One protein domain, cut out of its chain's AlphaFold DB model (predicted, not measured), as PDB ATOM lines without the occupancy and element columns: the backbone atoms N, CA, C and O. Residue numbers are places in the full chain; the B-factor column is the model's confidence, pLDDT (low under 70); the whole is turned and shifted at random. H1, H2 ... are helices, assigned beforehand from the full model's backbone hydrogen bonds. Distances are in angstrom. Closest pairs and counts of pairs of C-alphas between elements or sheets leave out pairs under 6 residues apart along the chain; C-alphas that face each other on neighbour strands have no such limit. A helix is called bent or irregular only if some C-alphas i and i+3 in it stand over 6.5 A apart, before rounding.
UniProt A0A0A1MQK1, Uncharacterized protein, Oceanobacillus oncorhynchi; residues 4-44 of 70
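This is residues 4 to 44 of the 70 residues of an uncharacterized protein of Oceanobacillus oncorhynchi (UniProt A0A0A1MQK1). Two helices lie side by side and run opposite ways, a helical hairpin whose turn is a looped stretch at one end of the long axis. The first and last printed residues lie at the other end, and nothing else covers the pair. The printed part has 41 residues, with two named helices, H1 then H2, and no named strand; its class is all helix. It is compact, with a radius of gyration of the C-alphas of 10.2 A, yet elongated in outline, spanning 29 by 15 by 10 A along its main axes.

H1 takes residues 4 to 16 and measures 18.7 A from first to last C-alpha. It begins at C-alpha 4, at (-39.011, 21.535, 10.525), and ends at C-alpha 16, at (-30.367, 6.274, 17.096). Residues 17 to 25 form the link. H2, the longest helix, takes residues 26 to 42 and measures 24.4 A, ending at C-alpha 42, at (-46.676, 12.497, 15.127). Residues 43 and 44 follow it.

H1 and H2 touch, with 8 pairs of C-alphas within 8 A. Their closest C-alphas are those of Gln 16 and Tyr 32, 5.8 A apart. Their lines stand at a shallow tilt of 23 degrees, opposite ways, and their centres are 11.7 A apart. The two form a helical hairpin. In H1 and H2 every O i to N i+4 pair is within hydrogen-bond range. Neither helix is bent or irregular.

The two C-alphas farthest apart are those of Ile 4 and Asp 25, at 30.4 A, while the first and last printed C-alphas, of Ile 4 and Asn 44, are 16.7 A apart. The printed part has no cut, and the link of 9 residues from H1 to H2 is short. The mean pLDDT of the printed part is 97.2, and no printed residue is under 70.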
ATOM      1  N   ILE A   4     -40.422  21.449  10.119       94.62
ATOM      2  CA  ILE A   4     -39.011  21.535  10.525       94.62
ATOM      3  C   ILE A   4     -38.754  20.660  11.756       94.62
ATOM      4  O   ILE A   4     -37.767  19.930  11.808       94.62
ATOM      5  N   ARG A   5     -39.659  20.682  12.743       94.12
ATOM      6  CA  ARG A   5     -39.510  19.863  13.957       94.12
ATOM      7  C   ARG A   5     -39.612  18.378  13.636       94.12
ATOM      8  O   ARG A   5     -38.869  17.591  14.208       94.12
ATOM      9  N   LEU A   6     -40.494  18.009  12.711       95.81
ATOM     10  CA  LEU A   6     -40.639  16.626  12.272       95.81
ATOM     11  C   LEU A   6     -39.364  16.114  11.592       95.81
ATOM     12  O   LEU A   6     -38.913  15.015  11.900       95.81
ATOM     13  N   GLN A   7     -38.750  16.928  10.731       96.88
ATOM     14  CA  GLN A   7     -37.480  16.583  10.085       96.88
ATOM     15  C   GLN A   7     -36.338  16.437  11.094       96.88
ATOM     16  O   GLN A   7     -35.567  15.485  11.019       96.88
ATOM     17  N   VAL A   8     -36.265  17.321  12.094       96.81
ATOM     18  CA  VAL A   8     -35.275  17.187  13.174       96.81
ATOM     19  C   VAL A   8     -35.479  15.883  13.950       96.81
ATOM     20  O   VAL A   8     -34.512  15.164  14.183       96.81
ATOM     21  N   MET A   9     -36.719  15.526  14.307       96.62
ATOM     22  CA  MET A   9     -36.994  14.262  15.004       96.62
ATOM     23  C   MET A   9     -36.608  13.037  14.166       96.62
ATOM     24  O   MET A   9     -36.039  12.095  14.712       96.62
ATOM     25  N   LYS A  10     -36.855  13.068  12.849       97.75
ATOM     26  CA  LYS A  10     -36.403  12.021  11.920       97.75
ATOM     27  C   LYS A  10     -34.890  11.856  11.940       97.75
ATOM     28  O   LYS A  10     -34.421  10.734  12.080       97.75
ATOM     29  N   GLY A  11     -34.141  12.958  11.874       98.06
ATOM     30  CA  GLY A  11     -32.678  12.914  11.924       98.06
ATOM     31  C   GLY A  11     -32.141  12.343  13.239       98.06
ATOM     32  O   GLY A  11     -31.196  11.558  13.235       98.06
ATOM     33  N   VAL A  12     -32.762  12.668  14.379       97.38
ATOM     34  CA  VAL A  12     -32.356  12.070  15.664       97.38
ATOM     35  C   VAL A  12     -32.668  10.571  15.705       97.38
ATOM     36  O   VAL A  12     -31.831   9.791  16.158       97.38
ATOM     37  N   LEU A  13     -33.840  10.154  15.215       98.25
ATOM     38  CA  LEU A  13     -34.200   8.737  15.149       98.25
ATOM     39  C   LEU A  13     -33.265   7.949  14.218       98.25
ATOM     40  O   LEU A  13     -32.895   6.823  14.539       98.25
ATOM     41  N   GLU A  14     -32.854   8.540  13.096       98.31
ATOM     42  CA  GLU A  14     -31.882   7.951  12.171       98.31
ATOM     43  C   GLU A  14     -30.546   7.667  12.869       98.31
ATOM     44  O   GLU A  14     -30.068   6.536  12.823       98.31
ATOM     45  N   VAL A  15     -29.999   8.644  13.607       98.12
ATOM     46  CA  VAL A  15     -28.762   8.466  14.390       98.12
ATOM     47  C   VAL A  15     -28.916   7.385  15.458       98.12
ATOM     48  O   VAL A  15     -28.010   6.573  15.656       98.12
ATOM     49  N   GLN A  16     -30.063   7.343  16.142       98.00
ATOM     50  CA  GLN A  16     -30.367   6.274  17.096       98.00
ATOM     51  C   GLN A  16     -30.452   4.903  16.419       98.00
ATOM     52  O   GLN A  16     -30.090   3.901  17.020       98.00
ATOM     53  N   GLY A  17     -30.874   4.851  15.155       97.81
ATOM     54  CA  GLY A  17     -31.040   3.624  14.381       97.81
ATOM     55  C   GLY A  17     -29.760   3.004  13.825       97.81
ATOM     56  O   GLY A  17     -29.859   1.943  13.197       97.81
ATOM     57  N   TYR A  18     -28.593   3.617  14.040       98.19
ATOM     58  CA  TYR A  18     -27.305   3.081  13.598       98.19
ATOM     59  C   TYR A  18     -26.836   1.879  14.417       98.19
ATOM     60  O   TYR A  18     -27.088   1.779  15.618       98.19
ATOM     61  N   ASP A  19     -26.142   0.967  13.737       96.81
ATOM     62  CA  ASP A  19     -25.476  -0.173  14.363       96.81
ATOM     63  C   ASP A  19     -24.469   0.296  15.425       96.81
ATOM     64  O   ASP A  19     -23.764   1.289  15.236       96.81
ATOM     65  N   GLY A  20     -24.460  -0.380  16.570       94.94
ATOM     66  CA  GLY A  20     -23.748   0.035  17.776       94.94
ATOM     67  C   GLY A  20     -24.469   1.099  18.612       94.94
ATOM     68  O   GLY A  20     -23.943   1.483  19.652       94.94
ATOM     69  N   ASN A  21     -25.653   1.571  18.195       96.94
ATOM     70  CA  ASN A  21     -26.485   2.493  18.971       96.94
ATOM     71  C   ASN A  21     -27.752   1.776  19.468       96.94
ATOM     72  O   ASN A  21     -27.797   1.347  20.618       96.94
ATOM     73  N   TRP A  22     -28.741   1.527  18.600       98.12
ATOM     74  CA  TRP A  22     -29.994   0.850  18.990       98.12
ATOM     75  C   TRP A  22     -29.797  -0.591  19.495       98.12
ATOM     76  O   TRP A  22     -30.670  -1.127  20.174       98.12
ATOM     77  N   ASN A  23     -28.697  -1.243  19.119       97.00
ATOM     78  CA  ASN A  23     -28.346  -2.619  19.479       97.00
ATOM     79  C   ASN A  23     -27.123  -2.699  20.402       97.00
ATOM     80  O   ASN A  23     -26.451  -3.726  20.421       97.00
ATOM     81  N   TYR A  24     -26.813  -1.636  21.146       95.62
ATOM     82  CA  TYR A  24     -25.747  -1.672  22.148       95.62
ATOM     83  C   TYR A  24     -26.173  -2.427  23.418       95.62
ATOM     84  O   TYR A  24     -25.488  -3.351  23.850       95.62
ATOM     85  N   ASP A  25     -27.328  -2.066  23.984       94.50
ATOM     86  CA  ASP A  25     -27.942  -2.717  25.145       94.50
ATOM     87  C   ASP A  25     -29.483  -2.563  25.149       94.50
ATOM     88  O   ASP A  25     -30.075  -1.910  24.279       94.50
ATOM     89  N   ASP A  26     -30.151  -3.185  26.123       94.56
ATOM     90  CA  ASP A  26     -31.612  -3.199  26.247       94.56
ATOM     91  C   ASP A  26     -32.219  -1.804  26.465       94.56
ATOM     92  O   ASP A  26     -33.305  -1.509  25.948       94.56
ATOM     93  N   TYR A  27     -31.507  -0.924  27.168       95.88
ATOM     94  CA  TYR A  27     -31.888   0.472  27.352       95.88
ATOM     95  C   TYR A  27     -31.877   1.240  26.024       95.88
ATOM     96  O   TYR A  27     -32.877   1.874  25.668       95.88
ATOM     97  N   MET A  28     -30.787   1.158  25.260       97.56
ATOM     98  CA  MET A  28     -30.645   1.843  23.973       97.56
ATOM     99  C   MET A  28     -31.644   1.311  22.941       97.56
ATOM    100  O   MET A  28     -32.227   2.078  22.168       97.56
ATOM    101  N   HIS A  29     -31.930   0.010  22.991       98.06
ATOM    102  CA  HIS A  29     -32.980  -0.614  22.196       98.06
ATOM    103  C   HIS A  29     -34.371  -0.047  22.511       98.06
ATOM    104  O   HIS A  29     -35.125   0.329  21.605       98.06
ATOM    105  N   GLY A  30     -34.699   0.060  23.802       97.75
ATOM    106  CA  GLY A  30     -35.932   0.688  24.269       97.75
ATOM    107  C   GLY A  30     -36.024   2.159  23.866       97.75
ATOM    108  O   GLY A  30     -37.088   2.609  23.436       97.75
ATOM    109  N   MET A  31     -34.910   2.894  23.932       98.31
ATOM    110  CA  MET A  31     -34.843   4.298  23.527       98.31
ATOM    111  C   MET A  31     -35.165   4.469  22.041       98.31
ATOM    112  O   MET A  31     -36.042   5.267  21.709       98.31
ATOM    113  N   TYR A  32     -34.543   3.689  21.149       98.56
ATOM    114  CA  TYR A  32     -34.857   3.738  19.719       98.56
ATOM    115  C   TYR A  32     -36.342   3.448  19.450       98.56
ATOM    116  O   TYR A  32     -37.028   4.245  18.807       98.56
ATOM    117  N   ASN A  33     -36.866   2.336  19.982       98.50
ATOM    118  CA  ASN A  33     -38.255   1.935  19.744       98.50
ATOM    119  C   ASN A  33     -39.261   2.934  20.349       98.50
ATOM    120  O   ASN A  33     -40.308   3.196  19.754       98.50
ATOM    121  N   GLY A  34     -38.941   3.541  21.493       98.44
ATOM    122  CA  GLY A  34     -39.740   4.609  22.091       98.44
ATOM    123  C   GLY A  34     -39.782   5.869  21.223       98.44
ATOM    124  O   GLY A  34     -40.853   6.440  21.018       98.44
ATOM    125  N   MET A  35     -38.643   6.278  20.656       98.31
ATOM    126  CA  MET A  35     -38.573   7.426  19.745       98.31
ATOM    127  C   MET A  35     -39.312   7.166  18.429       98.31
ATOM    128  O   MET A  35     -40.026   8.044  17.946       98.31
ATOM    129  N   GLU A  36     -39.210   5.954  17.883       98.62
ATOM    130  CA  GLU A  36     -39.978   5.531  16.709       98.62
ATOM    131  C   GLU A  36     -41.489   5.572  16.976       98.62
ATOM    132  O   GLU A  36     -42.245   6.067  16.142       98.62
ATOM    133  N   MET A  37     -41.946   5.146  18.160       98.62
ATOM    134  CA  MET A  37     -43.354   5.282  18.556       98.62
ATOM    135  C   MET A  37     -43.798   6.749  18.589       98.62
ATOM    136  O   MET A  37     -44.846   7.093  18.040       98.62
ATOM    137  N   MET A  38     -43.002   7.633  19.200       97.94
ATOM    138  CA  MET A  38     -43.312   9.066  19.255       97.94
ATOM    139  C   MET A  38     -43.411   9.680  17.853       97.94
ATOM    140  O   MET A  38     -44.332  10.454  17.581       97.94
ATOM    141  N   LEU A  39     -42.492   9.315  16.955       97.94
ATOM    142  CA  LEU A  39     -42.498   9.794  15.577       97.94
ATOM    143  C   LEU A  39     -43.701   9.245  14.798       97.94
ATOM    144  O   LEU A  39     -44.389  10.010  14.126       97.94
ATOM    145  N   ALA A  40     -44.005   7.955  14.935       98.00
ATOM    146  CA  ALA A  40     -45.142   7.316  14.284       98.00
ATOM    147  C   ALA A  40     -46.482   7.965  14.676       98.00
ATOM    148  O   ALA A  40     -47.307   8.245  13.805       98.00
ATOM    149  N   ILE A  41     -46.660   8.301  15.962       97.75
ATOM    150  CA  ILE A  41     -47.815   9.070  16.454       97.75
ATOM    151  C   ILE A  41     -47.868  10.452  15.790       97.75
ATOM    152  O   ILE A  41     -48.923  10.865  15.313       97.75
ATOM    153  N   ALA A  42     -46.739  11.166  15.732       96.06
ATOM    154  CA  ALA A  42     -46.676  12.497  15.127       96.06
ATOM    155  C   ALA A  42     -46.986  12.492  13.616       96.06
ATOM    156  O   ALA A  42     -47.494  13.485  13.094       96.06
ATOM    157  N   GLU A  43     -46.695  11.385  12.931       95.62
ATOM    158  CA  GLU A  43     -46.936  11.174  11.499       95.62
ATOM    159  C   GLU A  43     -48.265  10.472  11.189       95.62
ATOM    160  O   GLU A  43     -48.593  10.286  10.019       95.62
ATOM    161  N   ASN A  44     -49.038  10.089  12.212       96.50
ATOM    162  CA  ASN A  44     -50.260   9.296  12.073       96.50
ATOM    163  C   ASN A  44     -50.048   8.007  11.249       96.50
ATOM    164  O   ASN A  44     -50.834   7.674  10.360       96.50
TER     165      ASN A  44